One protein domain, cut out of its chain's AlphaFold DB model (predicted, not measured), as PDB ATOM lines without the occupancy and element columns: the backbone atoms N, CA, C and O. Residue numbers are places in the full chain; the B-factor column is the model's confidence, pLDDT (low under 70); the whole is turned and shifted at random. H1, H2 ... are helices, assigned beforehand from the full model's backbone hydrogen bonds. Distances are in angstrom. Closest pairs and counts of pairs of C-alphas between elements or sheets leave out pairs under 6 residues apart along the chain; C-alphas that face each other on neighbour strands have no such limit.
ATOM      1  N   ASP A   5     159.500 166.394 109.142       95.12
ATOM      2  CA  ASP A   5     159.040 165.246 108.354       95.12
ATOM      3  C   ASP A   5     159.150 163.925 109.122       95.12
ATOM      4  O   ASP A   5     158.218 163.130 109.107       95.12
ATOM      5  N   ASN A   6     160.274 163.708 109.813       94.44
ATOM      6  CA  ASN A   6     160.469 162.505 110.619       94.44
ATOM      7  C   ASN A   6     159.523 162.517 111.819       94.44
ATOM      8  O   ASN A   6     158.868 161.524 112.082       94.44
ATOM      9  N   ALA A   7     159.388 163.661 112.494       94.69
ATOM     10  CA  ALA A   7     158.486 163.782 113.630       94.69
ATOM     11  C   ALA A   7     157.028 163.472 113.256       94.69
ATOM     12  O   ALA A   7     156.346 162.813 114.031       94.69
ATOM     13  N   LEU A   8     156.558 163.892 112.076       96.12
ATOM     14  CA  LEU A   8     155.220 163.560 111.576       96.12
ATOM     15  C   LEU A   8     155.048 162.054 111.348       96.12
ATOM     16  O   LEU A   8     154.078 161.479 111.834       96.12
ATOM     17  N   VAL A   9     155.992 161.423 110.639       96.06
ATOM     18  CA  VAL A   9     155.954 159.980 110.342       96.06
ATOM     19  C   VAL A   9     156.026 159.153 111.627       96.06
ATOM     20  O   VAL A   9     155.174 158.296 111.856       96.06
ATOM     21  N   ASP A  10     156.992 159.460 112.494       94.56
ATOM     22  CA  ASP A  10     157.213 158.741 113.746       94.56
ATOM     23  C   ASP A  10     156.005 158.908 114.677       94.56
ATOM     24  O   ASP A  10     155.528 157.934 115.262       94.56
ATOM     25  N   THR A  11     155.465 160.127 114.800       96.00
ATOM     26  CA  THR A  11     154.291 160.380 115.648       96.00
ATOM     27  C   THR A  11     153.063 159.642 115.135       96.00
ATOM     28  O   THR A  11     152.330 159.070 115.941       96.00
ATOM     29  N   TYR A  12     152.844 159.620 113.817       96.88
ATOM     30  CA  TYR A  12     151.725 158.895 113.224       96.88
ATOM     31  C   TYR A  12     151.768 157.409 113.603       96.88
ATOM     32  O   TYR A  12     150.801 156.893 114.159       96.88
ATOM     33  N   GLU A  13     152.914 156.746 113.417       95.69
ATOM     34  CA  GLU A  13     153.074 155.332 113.775       95.69
ATOM     35  C   GLU A  13     152.877 155.089 115.284       95.69
ATOM     36  O   GLU A  13     152.192 154.147 115.690       95.69
ATOM     37  N   HIS A  14     153.445 155.944 116.144       95.50
ATOM     38  CA  HIS A  14     153.299 155.802 117.596       95.50
ATOM     39  C   HIS A  14     151.842 155.951 118.039       95.50
ATOM     40  O   HIS A  14     151.355 155.142 118.831       95.50
ATOM     41  N   LEU A  15     151.118 156.935 117.503       97.12
ATOM     42  CA  LEU A  15     149.706 157.121 117.820       97.12
ATOM     43  C   LEU A  15     148.829 155.986 117.272       97.12
ATOM     44  O   LEU A  15     147.849 155.638 117.928       97.12
ATOM     45  N   GLN A  16     149.189 155.346 116.152       97.19
ATOM     46  CA  GLN A  16     148.492 154.140 115.688       97.19
ATOM     47  C   GLN A  16     148.655 152.974 116.682       97.19
ATOM     48  O   GLN A  16     147.675 152.303 117.007       97.19
ATOM     49  N   LYS A  17     149.858 152.763 117.242       96.31
ATOM     50  CA  LYS A  17     150.092 151.743 118.291       96.31
ATOM     51  C   LYS A  17     149.242 152.005 119.532       96.31
ATOM     52  O   LYS A  17     148.642 151.082 120.083       96.31
ATOM     53  N   ILE A  18     149.161 153.268 119.947       97.38
ATOM     54  CA  ILE A  18     148.318 153.681 121.069       97.38
ATOM     55  C   ILE A  18     146.832 153.481 120.753       97.38
ATOM     56  O   ILE A  18     146.099 153.024 121.623       97.38
ATOM     57  N   ALA A  19     146.390 153.745 119.519       96.94
ATOM     58  CA  ALA A  19     145.002 153.540 119.108       96.94
ATOM     59  C   ALA A  19     144.572 152.072 119.233       96.94
ATOM     60  O   ALA A  19     143.500 151.806 119.769       96.94
ATOM     61  N   VAL A  20     145.433 151.123 118.841       96.38
ATOM     62  CA  VAL A  20     145.177 149.682 119.031       96.38
ATOM     63  C   VAL A  20     145.000 149.334 120.512       96.38
ATOM     64  O   VAL A  20     144.103 148.573 120.872       96.38
ATOM     65  N   GLY A  21     145.842 149.888 121.388       96.44
ATOM     66  CA  GLY A  21     145.709 149.684 122.830       96.44
ATOM     67  C   GLY A  21     144.421 150.296 123.385       96.44
ATOM     68  O   GLY A  21     143.687 149.635 124.116       96.44
ATOM     69  N   LEU A  22     144.145 151.552 123.037       97.31
ATOM     70  CA  LEU A  22     143.001 152.308 123.543       97.31
ATOM     71  C   LEU A  22     141.667 151.692 123.104       97.31
ATOM     72  O   LEU A  22     140.734 151.648 123.902       97.31
ATOM     73  N   GLU A  23     141.602 151.146 121.889       96.69
ATOM     74  CA  GLU A  23     140.462 150.353 121.423       96.69
ATOM     75  C   GLU A  23     140.174 149.181 122.374       96.69
ATOM     76  O   GLU A  23     139.030 148.973 122.776       96.69
ATOM     77  N   GLN A  24     141.205 148.445 122.808       96.31
ATOM     78  CA  GLN A  24     141.013 147.341 123.749       96.31
ATOM     79  C   GLN A  24     140.488 147.824 125.112       96.31
ATOM     80  O   GLN A  24     139.652 147.148 125.711       96.31
ATOM     81  N   VAL A  25     140.924 148.998 125.585       96.94
ATOM     82  CA  VAL A  25     140.399 149.604 126.825       96.94
ATOM     83  C   VAL A  25     138.911 149.928 126.685       96.94
ATOM     84  O   VAL A  25     138.132 149.661 127.601       96.94
ATOM     85  N   VAL A  26     138.489 150.469 125.537       97.38
ATOM     86  CA  VAL A  26     137.071 150.743 125.250       97.38
ATOM     87  C   VAL A  26     136.260 149.450 125.277       97.38
ATOM     88  O   VAL A  26     135.261 149.384 125.995       97.38
ATOM     89  N   LEU A  27     136.705 148.416 124.558       95.81
ATOM     90  CA  LEU A  27     136.023 147.117 124.500       95.81
ATOM     91  C   LEU A  27     135.864 146.490 125.890       95.81
ATOM     92  O   LEU A  27     134.817 145.923 126.215       95.81
ATOM     93  N   ASP A  28     136.882 146.620 126.735       95.19
ATOM     94  CA  ASP A  28     136.847 146.087 128.090       95.19
ATOM     95  C   ASP A  28     135.899 146.877 128.997       95.19
ATOM     96  O   ASP A  28     135.119 146.270 129.735       95.19
ATOM     97  N   GLN A  29     135.880 148.208 128.897       95.12
ATOM     98  CA  GLN A  29     134.893 149.038 129.593       95.12
ATOM     99  C   GLN A  29     133.463 148.747 129.123       95.12
ATOM    100  O   GLN A  29     132.554 148.698 129.948       95.12
ATOM    101  N   GLU A  30     133.240 148.510 127.829       95.94
ATOM    102  CA  GLU A  30     131.927 148.120 127.307       95.94
ATOM    103  C   GLU A  30     131.477 146.764 127.857       95.94
ATOM    104  O   GLU A  30     130.350 146.643 128.350       95.94
ATOM    105  N   ARG A  31     132.361 145.757 127.825       93.44
ATOM    106  CA  ARG A  31     132.066 144.406 128.323       93.44
ATOM    107  C   ARG A  31     131.684 144.421 129.800       93.44
ATOM    108  O   ARG A  31     130.703 143.786 130.183       93.44
ATOM    109  N   GLU A  32     132.438 145.152 130.615       91.56
ATOM    110  CA  GLU A  32     132.222 145.221 132.064       91.56
ATOM    111  C   GLU A  32     131.173 146.276 132.467       91.56
ATOM    112  O   GLU A  32     130.884 146.430 133.654       91.56
ATOM    113  N   ARG A  33     130.589 147.008 131.502       92.88
ATOM    114  CA  ARG A  33     129.708 148.171 131.741       92.88
ATOM    115  C   ARG A  33     130.346 149.186 132.695       92.88
ATOM    116  O   ARG A  33     129.712 149.685 133.627       92.88
ATOM    117  N   GLY A  34     131.629 149.443 132.471       92.69
ATOM    118  CA  GLY A  34     132.450 150.316 133.288       92.69
ATOM    119  C   GLY A  34     131.964 151.771 133.261       92.69
ATOM    120  O   GLY A  34     131.410 152.236 132.263       92.69
ATOM    121  N   PRO A  35     132.183 152.526 134.350       95.06
ATOM    122  CA  PRO A  35     131.649 153.879 134.501       95.06
ATOM    123  C   PRO A  35     132.311 154.914 133.580       95.06
ATOM    124  O   PRO A  35     131.809 156.028 133.471       95.06
ATOM    125  N   LEU A  36     133.434 154.571 132.940       95.38
ATOM    126  CA  LEU A  36     134.238 155.480 132.117       95.38
ATOM    127  C   LEU A  36     134.140 155.176 130.615       95.38
ATOM    128  O   LEU A  36     134.905 155.737 129.833       95.38
ATOM    129  N   VAL A  37     133.220 154.299 130.199       96.50
ATOM    130  CA  VAL A  37     133.094 153.861 128.798       96.50
ATOM    131  C   VAL A  37     132.996 155.037 127.819       96.50
ATOM    132  O   VAL A  37     133.729 155.080 126.833       96.50
ATOM    133  N   GLU A  38     132.182 156.047 128.129       97.69
ATOM    134  CA  GLU A  38     132.018 157.226 127.269       97.69
ATOM    135  C   GLU A  38     133.280 158.102 127.231       97.69
ATOM    136  O   GLU A  38     133.628 158.648 126.184       97.69
ATOM    137  N   ASN A  39     134.029 158.191 128.335       97.50
ATOM    138  CA  ASN A  39     135.297 158.922 128.370       97.50
ATOM    139  C   ASN A  39     136.352 158.262 127.474       97.50
ATOM    140  O   ASN A  39     137.077 158.956 126.754       97.50
ATOM    141  N   PHE A  40     136.438 156.930 127.501       97.62
ATOM    142  CA  PHE A  40     137.383 156.196 126.662       97.62
ATOM    143  C   PHE A  40     136.980 156.223 125.186       97.62
ATOM    144  O   PHE A  40     137.845 156.466 124.349       97.62
ATOM    145  N   LYS A  41     135.683 156.117 124.858       97.94
ATOM    146  CA  LYS A  41     135.181 156.316 123.484       97.94
ATOM    147  C   LYS A  41     135.514 157.697 122.939       97.94
ATOM    148  O   LYS A  41     135.987 157.828 121.813       97.94
ATOM    149  N   GLN A  42     135.307 158.737 123.746       97.88
ATOM    150  CA  GLN A  42     135.660 160.093 123.345       97.88
ATOM    151  C   GLN A  42     137.173 160.246 123.136       97.88
ATOM    152  O   GLN A  42     137.600 160.914 122.195       97.88
ATOM    153  N   SER A  43     137.987 159.612 123.983       96.81
ATOM    154  CA  SER A  43     139.446 159.612 123.833       96.81
ATOM    155  C   SER A  43     139.884 158.899 122.550       96.81
ATOM    156  O   SER A  43     140.727 159.420 121.826       96.81
ATOM    157  N   GLU A  44     139.272 157.758 122.222       96.88
ATOM    158  CA  GLU A  44     139.519 157.026 120.975       96.88
ATOM    159  C   GLU A  44     139.150 157.869 119.745       96.88
ATOM    160  O   GLU A  44     139.927 157.961 118.791       96.88
ATOM    161  N   LEU A  45     137.998 158.547 119.782       97.25
ATOM    162  CA  LEU A  45     137.574 159.447 118.711       97.25
ATOM    163  C   LEU A  45     138.564 160.603 118.522       97.25
ATOM    164  O   LEU A  45     138.969 160.883 117.395       97.25
ATOM    165  N   ASN A  46     138.977 161.251 119.612       97.06
ATOM    166  CA  ASN A  46     139.939 162.352 119.562       97.06
ATOM    167  C   ASN A  46     141.284 161.891 118.986       97.06
ATOM    168  O   ASN A  46     141.842 162.559 118.118       97.06
ATOM    169  N   LEU A  47     141.780 160.726 119.414       97.25
ATOM    170  CA  LEU A  47     143.013 160.144 118.889       97.25
ATOM    171  C   LEU A  47     142.914 159.864 117.383       97.25
ATOM    172  O   LEU A  47     143.849 160.150 116.635       97.25
ATOM    173  N   ARG A  48     141.765 159.358 116.921       96.56
ATOM    174  CA  ARG A  48     141.505 159.130 115.494       96.56
ATOM    175  C   ARG A  48     141.543 160.428 114.689       96.56
ATOM    176  O   ARG A  48     142.099 160.435 113.596       96.56
ATOM    177  N   LEU A  49     140.987 161.518 115.221       97.44
ATOM    178  CA  LEU A  49     141.044 162.831 114.568       97.44
ATOM    179  C   LEU A  49     142.489 163.327 114.432       97.44
ATOM    180  O   LEU A  49     142.890 163.705 113.334       97.44
ATOM    181  N   VAL A  50     143.294 163.229 115.495       96.44
ATOM    182  CA  VAL A  50     144.719 163.610 115.460       96.44
ATOM    183  C   VAL A  50     145.498 162.770 114.442       96.44
ATOM    184  O   VAL A  50     146.311 163.303 113.691       96.44
ATOM    185  N   LEU A  51     145.238 161.461 114.362       97.38
ATOM    186  CA  LEU A  51     145.840 160.595 113.342       97.38
ATOM    187  C   LEU A  51     145.506 161.069 111.921       97.38
ATOM    188  O   LEU A  51     146.403 161.143 111.080       97.38
ATOM    189  N   CYS A  52     144.249 161.431 111.652       97.19
ATOM    190  CA  CYS A  52     143.850 161.981 110.354       97.19
ATOM    191  C   CYS A  52     144.575 163.299 110.040       97.19
ATOM    192  O   CYS A  52     145.045 163.482 108.918       97.19
ATOM    193  N   GLU A  53     144.702 164.202 111.014       96.44
ATOM    194  CA  GLU A  53     145.415 165.475 110.847       96.44
ATOM    195  C   GLU A  53     146.899 165.259 110.525       96.44
ATOM    196  O   GLU A  53     147.426 165.850 109.580       96.44
ATOM    197  N   LEU A  54     147.566 164.358 111.251       96.38
ATOM    198  CA  LEU A  54     148.958 163.990 110.981       96.38
ATOM    199  C   LEU A  54     149.116 163.382 109.588       96.38
ATOM    200  O   LEU A  54     150.026 163.759 108.849       96.38
ATOM    201  N   GLN A  55     148.213 162.481 109.198       96.38
ATOM    202  CA  GLN A  55     148.232 161.884 107.869       96.38
ATOM    203  C   GLN A  55     148.080 162.957 106.784       96.38
ATOM    204  O   GLN A  55     148.889 163.007 105.857       96.38
ATOM    205  N   MET A  56     147.111 163.863 106.921       97.50
ATOM    206  CA  MET A  56     146.925 164.981 105.992       97.50
ATOM    207  C   MET A  56     148.170 165.867 105.901       97.50
ATOM    208  O   MET A  56     148.622 166.164 104.796       97.50
ATOM    209  N   ALA A  57     148.807 166.185 107.029       96.38
ATOM    210  CA  ALA A  57     150.059 166.939 107.038       96.38
ATOM    211  C   ALA A  57     151.184 166.222 106.263       96.38
ATOM    212  O   ALA A  57     151.988 166.871 105.588       96.38
ATOM    213  N   THR A  58     151.250 164.884 106.291       97.19
ATOM    214  CA  THR A  58     152.219 164.141 105.460       97.19
ATOM    215  C   THR A  58     151.907 164.210 103.963       97.19
ATOM    216  O   THR A  58     152.839 164.268 103.154       97.19
ATOM    217  N   TYR A  59     150.627 164.257 103.577       97.25
ATOM    218  CA  TYR A  59     150.213 164.470 102.187       97.25
ATOM    219  C   TYR A  59     150.584 165.869 101.698       97.25
ATOM    220  O   TYR A  59     151.227 165.992 100.656       97.25
ATOM    221  N   GLU A  60     150.263 166.908 102.470       96.62
ATOM    222  CA  GLU A  60     150.565 168.308 102.136       96.62
ATOM    223  C   GLU A  60     152.064 168.562 101.961       96.62
ATOM    224  O   GLU A  60     152.488 169.334 101.101       96.62
ATOM    225  N   ARG A  61     152.891 167.867 102.747       95.50
ATOM    226  CA  ARG A  61     154.354 167.957 102.671       95.50
ATOM    227  C   ARG A  61     154.973 167.050 101.607       95.50
ATOM    228  O   ARG A  61     156.191 167.065 101.444       95.50
ATOM    229  N   GLY A  62     154.176 166.245 100.902       97.00
ATOM    230  CA  GLY A  62     154.669 165.318  99.881       97.00
ATOM    231  C   GLY A  62     155.516 164.169 100.438       97.00
ATOM    232  O   GLY A  62     156.369 163.643  99.728       97.00
ATOM    233  N   ILE A  63     155.306 163.787 101.703       97.00
ATOM    234  CA  ILE A  63     156.058 162.726 102.397       97.00
ATOM    235  C   ILE A  63     155.194 161.527 102.808       97.00
ATOM    236  O   ILE A  63     155.682 160.650 103.510       97.00
ATOM    237  N   HIS A  64     153.928 161.466 102.389       94.62
ATOM    238  CA  HIS A  64     153.004 160.362 102.692       94.62
ATOM    239  C   HIS A  64     153.564 158.976 102.319       94.62
ATOM    240  O   HIS A  64     153.299 157.992 102.996       94.62
ATOM    241  N   ASN A  65     154.401 158.891 101.282       94.12
ATOM    242  CA  ASN A  65     155.078 157.659 100.874       94.12
ATOM    243  C   ASN A  65     156.156 157.179 101.864       94.12
ATOM    244  O   ASN A  65     156.694 156.088 101.691       94.12
ATOM    245  N   LYS A  66     156.513 158.003 102.856       94.56
ATOM    246  CA  LYS A  66     157.423 157.648 103.950       94.56
ATOM    247  C   LYS A  66     156.692 157.079 105.163       94.56
ATOM    248  O   LYS A  66     157.370 156.663 106.097       94.56
ATOM    249  N   LEU A  67     155.355 157.092 105.180       92.75
ATOM    250  CA  LEU A  67     154.591 156.468 106.252       92.75
ATOM    251  C   LEU A  67     154.935 154.979 106.340       92.75
ATOM    252  O   LEU A  67     155.080 154.292 105.326       92.75
ATOM    253  N   HIS A  68     155.071 154.496 107.570       90.19
ATOM    254  CA  HIS A  68     155.198 153.073 107.836       90.19
ATOM    255  C   HIS A  68     153.893 152.343 107.472       90.19
ATOM    256  O   HIS A  68     152.838 152.979 107.404       90.19
ATOM    257  N   PRO A  69     153.944 151.023 107.217       91.31
ATOM    258  CA  PRO A  69     152.734 150.225 107.068       91.31
ATOM    259  C   PRO A  69     151.802 150.408 108.268       91.31
ATOM    260  O   PRO A  69     152.279 150.500 109.401       91.31
ATOM    261  N   ASP A  70     150.493 150.424 108.010       91.56
ATOM    262  CA  ASP A  70     149.498 150.613 109.061       91.56
ATOM    263  C   ASP A  70     149.673 149.584 110.176       91.56
ATOM    264  O   ASP A  70     149.713 148.371 109.943       91.56
ATOM    265  N   VAL A  71     149.750 150.085 111.408       93.25
ATOM    266  CA  VAL A  71     149.778 149.236 112.594       93.25
ATOM    267  C   VAL A  71     148.421 148.561 112.718       93.25
ATOM    268  O   VAL A  71     147.399 149.218 112.918       93.25
ATOM    269  N   THR A  72     148.404 147.237 112.601       92.44
ATOM    270  CA  THR A  72     147.164 146.479 112.737       92.44
ATOM    271  C   THR A  72     146.956 146.033 114.176       92.44
ATOM    272  O   THR A  72     147.837 146.143 115.034       92.44
ATOM    273  N   ARG A  73     145.754 145.523 114.461       88.62
ATOM    274  CA  ARG A  73     145.414 145.062 115.806       88.62
ATOM    275  C   ARG A  73     146.421 144.022 116.296       88.62
ATOM    276  O   ARG A  73     146.699 144.011 117.493       88.62
ATOM    277  N   ASP A  74     146.935 143.160 115.408       91.81
ATOM    278  CA  ASP A  74     147.862 142.042 115.686       91.81
ATOM    279  C   ASP A  74     149.087 142.399 116.542       91.81
ATOM    280  O   ASP A  74     149.635 141.516 117.201       91.81
ATOM    281  N   LEU A  75     149.430 143.686 116.631       92.75
ATOM    282  CA  LEU A  75     150.355 144.242 117.616       92.75
ATOM    283  C   LEU A  75     150.092 143.741 119.048       92.75
ATOM    284  O   LEU A  75     151.038 143.505 119.797       92.75
ATOM    285  N   MET A  76     148.821 143.592 119.438       91.62
ATOM    286  CA  MET A  76     148.430 143.021 120.726       91.62
ATOM    287  C   MET A  76     148.093 141.527 120.573       91.62
ATOM    288  O   MET A  76     147.089 141.199 119.938       91.62
ATOM    289  N   PRO A  77     148.862 140.615 121.195       92.81
ATOM    290  CA  PRO A  77     148.552 139.191 121.207       92.81
ATOM    291  C   PRO A  77     147.172 138.862 121.792       92.81
ATOM    292  O   PRO A  77     146.731 139.474 122.767       92.81
ATOM    293  N   ASP A  78     146.531 137.812 121.274       90.94
ATOM    294  CA  ASP A  78     145.178 137.409 121.689       90.94
ATOM    295  C   ASP A  78     145.053 137.070 123.176       90.94
ATOM    296  O   ASP A  78     144.000 137.312 123.766       90.94
ATOM    297  N   TYR A  79     146.110 136.541 123.799       90.50
ATOM    298  CA  TYR A  79     146.098 136.234 125.233       90.50
ATOM    299  C   TYR A  79     146.034 137.498 126.100       90.50
ATOM    300  O   TYR A  79     145.517 137.436 127.210       90.50
ATOM    301  N   LEU A  80     146.530 138.637 125.598       90.31
ATOM    302  CA  LEU A  80     146.377 139.922 126.274       90.31
ATOM    303  C   LEU A  80     144.988 140.498 126.037       90.31
ATOM    304  O   LEU A  80     144.433 141.049 126.975       90.31
ATOM    305  N   ARG A  81     144.400 140.354 124.843       88.62
ATOM    306  CA  ARG A  81     143.041 140.854 124.546       88.62
ATOM    307  C   ARG A  81     141.953 140.108 125.312       88.62
ATOM    308  O   ARG A  81     141.035 140.711 125.855       88.62
ATOM    309  N   ASN A  82     142.077 138.784 125.362       88.56
ATOM    310  CA  ASN A  82     141.092 137.882 125.953       88.56
ATOM    311  C   ASN A  82     141.465 137.469 127.384       88.56
ATOM    312  O   ASN A  82     141.134 136.367 127.823       88.56
ATOM    313  N   ASP A  83     142.181 138.333 128.109       86.56
ATOM    314  CA  ASP A  83     142.520 138.081 129.506       86.56
ATOM    315  C   ASP A  83     141.247 138.076 130.366       86.56
ATOM    316  O   ASP A  83     140.507 139.063 130.434       86.56
ATOM    317  N   ASN A  84     140.993 136.940 131.015       84.31
ATOM    318  CA  ASN A  84     139.817 136.702 131.849       84.31
ATOM    319  C   ASN A  84     140.034 137.103 133.317       84.31
ATOM    320  O   ASN A  84     139.100 137.041 134.116       84.31
ATOM    321  N   VAL A  85     141.251 137.499 133.702       90.44
ATOM    322  CA  VAL A  85     141.569 137.909 135.070       90.44
ATOM    323  C   VAL A  85     141.391 139.419 135.203       90.44
ATOM    324  O   VAL A  85     142.211 140.198 134.725       90.44
ATOM    325  N   ASN A  86     140.351 139.838 135.934       87.31
ATOM    326  CA  ASN A  86     140.014 141.254 136.153       87.31
ATOM    327  C   ASN A  86     141.212 142.116 136.571       87.31
ATOM    328  O   ASN A  86     141.412 143.196 136.024       87.31
ATOM    329  N   THR A  87     142.023 141.657 137.526       90.19
ATOM    330  CA  THR A  87     143.182 142.420 138.015       90.19
ATOM    331  C   THR A  87     144.239 142.631 136.932       90.19
ATOM    332  O   THR A  87     144.784 143.725 136.825       90.19
ATOM    333  N   SER A  88     144.513 141.603 136.127       92.06
ATOM    334  CA  SER A  88     145.508 141.659 135.051       92.06
ATOM    335  C   SER A  88     145.038 142.569 133.917       92.06
ATOM    336  O   SER A  88     145.752 143.485 133.508       92.06
ATOM    337  N   ARG A  89     143.776 142.417 133.512       93.44
ATOM    338  CA  ARG A  89     143.102 143.289 132.550       93.44
ATOM    339  C   ARG A  89     143.095 144.760 132.976       93.44
ATOM    340  O   ARG A  89     143.543 145.612 132.218       93.44
ATOM    341  N   ASN A  90     142.685 145.052 134.211       92.75
ATOM    342  CA  ASN A  90     142.674 146.423 134.731       92.75
ATOM    343  C   ASN A  90     144.085 147.029 134.790       92.75
ATOM    344  O   ASN A  90     144.256 148.218 134.527       92.75
ATOM    345  N   LEU A  91     145.102 146.228 135.126       95.56
ATOM    346  CA  LEU A  91     146.495 146.674 135.111       95.56
ATOM    347  C   LEU A  91     146.960 146.995 133.686       95.56
ATOM    348  O   LEU A  91     147.577 148.036 133.469       95.56
ATOM    349  N   ARG A  92     146.649 146.126 132.719       95.94
ATOM    350  CA  ARG A  92     146.945 146.345 131.299       95.94
ATOM    351  C   ARG A  92     146.285 147.631 130.795       95.94
ATOM    352  O   ARG A  92     146.969 148.456 130.198       95.94
ATOM    353  N   ASP A  93     145.003 147.834 131.086       96.19
ATOM    354  CA  ASP A  93     144.261 149.038 130.685       96.19
ATOM    355  C   ASP A  93     144.842 150.308 131.298       96.19
ATOM    356  O   ASP A  93     144.985 151.326 130.620       96.19
ATOM    357  N   TRP A  94     145.246 150.241 132.567       95.94
ATOM    358  CA  TRP A  94     145.918 151.352 133.227       95.94
ATOM    359  C   TRP A  94     147.268 151.683 132.575       95.94
ATOM    360  O   TRP A  94     147.567 152.859 132.367       95.94
ATOM    361  N   ILE A  95     148.068 150.672 132.214       97.06
ATOM    362  CA  ILE A  95     149.341 150.867 131.498       97.06
ATOM    363  C   ILE A  95     149.089 151.535 130.142       97.06
ATOM    364  O   ILE A  95     149.739 152.530 129.832       97.06
ATOM    365  N   ILE A  96     148.117 151.037 129.372       97.19
ATOM    366  CA  ILE A  96     147.747 151.606 128.070       97.19
ATOM    367  C   ILE A  96     147.317 153.065 128.223       97.19
ATOM    368  O   ILE A  96     147.788 153.927 127.483       97.19
ATOM    369  N   TYR A  97     146.453 153.366 129.193       97.00
ATOM    370  CA  TYR A  97     145.981 154.729 129.416       97.00
ATOM    371  C   TYR A  97     147.110 155.674 129.847       97.00
ATOM    372  O   TYR A  97     147.202 156.797 129.351       97.00
ATOM    373  N   ARG A  98     148.009 155.223 130.728       97.56
ATOM    374  CA  ARG A  98     149.203 155.985 131.115       97.56
ATOM    375  C   ARG A  98     150.082 156.286 129.900       97.56
ATOM    376  O   ARG A  98     150.516 157.422 129.728       97.56
ATOM    377  N   ASP A  99     150.336 155.286 129.062       97.12
ATOM    378  CA  ASP A  99     151.193 155.442 127.889       97.12
ATOM    379  C   ASP A  99     150.526 156.322 126.820       97.12
ATOM    380  O   ASP A  99     151.211 157.116 126.176       97.12
ATOM    381  N   TYR A 100     149.193 156.288 126.699       97.06
ATOM    382  CA  TYR A 100     148.421 157.251 125.909       97.06
ATOM    383  C   TYR A 100     148.650 158.690 126.389       97.06
ATOM    384  O   TYR A 100     149.029 159.540 125.585       97.06
ATOM    385  N   MET A 101     148.498 158.957 127.690       96.56
ATOM    386  CA  MET A 101     148.704 160.299 128.252       96.56
ATOM    387  C   MET A 101     150.141 160.796 128.049       96.56
ATOM    388  O   MET A 101     150.343 161.919 127.588       96.56
ATOM    389  N   ASN A 102     151.134 159.943 128.318       96.56
ATOM    390  CA  ASN A 102     152.547 160.273 128.113       96.56
ATOM    391  C   ASN A 102     152.860 160.545 126.635       96.56
ATOM    392  O   ASN A 102     153.618 161.458 126.312       96.56
ATOM    393  N   THR A 103     152.272 159.761 125.726       95.25
ATOM    394  CA  THR A 103     152.464 159.956 124.285       95.25
ATOM    395  C   THR A 103     151.865 161.285 123.844       95.25
ATOM    396  O   THR A 103     152.529 162.031 123.133       95.25
ATOM    397  N   LEU A 104     150.656 161.632 124.297       94.94
ATOM    398  CA  LEU A 104     150.050 162.929 123.986       94.94
ATOM    399  C   LEU A 104     150.896 164.102 124.485       94.94
ATOM    400  O   LEU A 104     151.085 165.069 123.749       94.94
ATOM    401  N   GLU A 105     151.435 164.015 125.701       96.12
ATOM    402  CA  GLU A 105     152.329 165.045 126.231       96.12
ATOM    403  C   GLU A 105     153.577 165.206 125.352       96.12
ATOM    404  O   GLU A 105     153.934 166.326 124.980       96.12
ATOM    405  N   TYR A 106     154.199 164.097 124.950       93.75
ATOM    406  CA  TYR A 106     155.339 164.122 124.037       93.75
ATOM    407  C   TYR A 106     154.985 164.752 122.681       93.75
ATOM    408  O   TYR A 106     155.733 165.596 122.185       93.75
ATOM    409  N   VAL A 107     153.835 164.397 122.097       94.94
ATOM    410  CA  VAL A 107     153.354 164.985 120.838       94.94
ATOM    411  C   VAL A 107     153.216 166.500 120.971       94.94
ATOM    412  O   VAL A 107     153.755 167.235 120.143       94.94
ATOM    413  N   ILE A 108     152.569 166.977 122.036       96.06
ATOM    414  CA  ILE A 108     152.423 168.413 122.301       96.06
ATOM    415  C   ILE A 108     153.799 169.087 122.370       96.06
ATOM    416  O   ILE A 108     154.043 170.045 121.640       96.06
ATOM    417  N   GLN A 109     154.731 168.547 123.161       95.38
ATOM    418  CA  GLN A 109     156.081 169.107 123.307       95.38
ATOM    419  C   GLN A 109     156.846 169.174 121.975       95.38
ATOM    420  O   GLN A 109     157.521 170.166 121.689       95.38
ATOM    421  N   VAL A 110     156.740 168.134 121.142       93.69
ATOM    422  CA  VAL A 110     157.387 168.074 119.825       93.69
ATOM    423  C   VAL A 110     156.845 169.153 118.889       93.69
ATOM    424  O   VAL A 110     157.626 169.884 118.269       93.69
ATOM    425  N   PHE A 111     155.524 169.281 118.776       93.94
ATOM    426  CA  PHE A 111     154.922 170.255 117.864       93.94
ATOM    427  C   PHE A 111     155.008 171.691 118.392       93.94
ATOM    428  O   PHE A 111     155.198 172.607 117.589       93.94
ATOM    429  N   ASP A 112     155.013 171.898 119.710       95.81
ATOM    430  CA  ASP A 112     155.323 173.196 120.318       95.81
ATOM    431  C   ASP A 112     156.769 173.618 120.046       95.81
ATOM    432  O   ASP A 112     157.023 174.775 119.690       95.81
ATOM    433  N   TYR A 113     157.725 172.684 120.124       94.38
ATOM    434  CA  TYR A 113     159.106 172.957 119.732       94.38
ATOM    435  C   TYR A 113     159.173 173.452 118.285       94.38
ATOM    436  O   TYR A 113     159.787 174.488 118.028       94.38
ATOM    437  N   PHE A 114     158.513 172.779 117.340       93.38
ATOM    438  CA  PHE A 114     158.507 173.241 115.953       93.38
ATOM    439  C   PHE A 114     157.799 174.577 115.772       93.38
ATOM    440  O   PHE A 114     158.316 175.437 115.063       93.38
ATOM    441  N   LYS A 115     156.665 174.782 116.446       93.38
ATOM    442  CA  LYS A 115     155.939 176.054 116.430       93.38
ATOM    443  C   LYS A 115     156.802 177.210 116.931       93.38
ATOM    444  O   LYS A 115     156.731 178.292 116.368       93.38
ATOM    445  N   SER A 116     157.655 176.983 117.931       94.12
ATOM    446  CA  SER A 116     158.585 178.003 118.445       94.12
ATOM    447  C   SER A 116     159.747 178.342 117.498       94.12
ATOM    448  O   SER A 116     160.529 179.251 117.779       94.12
ATOM    449  N   LYS A 117     159.915 177.568 116.417       87.94
ATOM    450  CA  LYS A 117     160.970 177.729 115.407       87.94
ATOM    451  C   LYS A 117     160.443 178.231 114.059       87.94
ATOM    452  O   LYS A 117     161.257 178.387 113.149       87.94
TER     453      LYS A 117
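Overview. This is residues 5 to 117 of the 118 residues of an uncharacterized protein of Photinus pyralis (UniProt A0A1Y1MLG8). Three long helices lie side by side in an elongated body, with H1 at the inner corner of an open triangle and H2 and H4 along two sides of it, both running opposite to H1. H1 and H2 make a helical hairpin, and from the end of H2 the long stretch of residues 61 to 77 runs back lengthwise outside the three helices, past H1, to the very short H3, from which H4 sets out. The printed part has 113 residues with four named helices, in the order H1, H2, H3, H4, and no named strand; its class is all helix. It is only just compact, close to loose, with a radius of gyration of the C-alphas of 15.4 A, and the C-alphas span 47 by 27 by 18 A.

Arrangement. H1, residues 5 to 31, touches H2, residues 37 to 60, with 25 pairs of C-alphas within 8 A. Their closest C-alphas are those of Gln 29 and Val 37, 5.2 A apart. The two form a hairpin, with a shallow tilt of 21 degrees, opposite ways. H3, residues 78 to 81, is apart from H2. It is close to H1 but not clearly touching it, the closest C-alphas being those of Gln 24 and Arg 81, 6.8 A apart. H4, residues 86 to 115, is close to H3 but not clearly touching it, with the C-alphas of Leu 80 and Arg 89 closest at 7.8 A. H4 touches H1 with 15 pairs of C-alphas within 8 A, the closest being those of Val 25 and Asp 93, 5.5 A apart. H1 and H4 stand at a shallow tilt of 28 degrees, opposite ways. H2 and H4 are near each other, with 5 pairs of C-alphas within 10 A but no pair within 8 A. In H1, H2 and H4 every O i to N i+4 pair is within hydrogen-bond range, while H3 is too short for such a pair and has its one O i to N i+3 pair within range.

Along the chain. H1 begins at C-alpha 5, at (159.040, 165.246, 108.354), and is 39.5 A long from first to last C-alpha. H2 is 35.0 A long and begins at C-alpha 37, at (133.094, 153.861, 128.798). H3 has four residues, Asp 78 to Arg 81. H4, the longest helix with 30 residues, is 43.1 A long and ends at C-alpha 115, at (155.939, 176.054, 116.430).

Size, cuts and confidence. The two C-alphas farthest apart are those of Asn 84 and Lys 117, at 49.0 A. The printed part runs from residue 5 to 117 with no cut. The link from H2 to H3 is long, with 17 residues, and those from H1 to H2 and from H3 to H4 are tight. The mean pLDDT of the printed part is 94.8, and no printed residue is under 70.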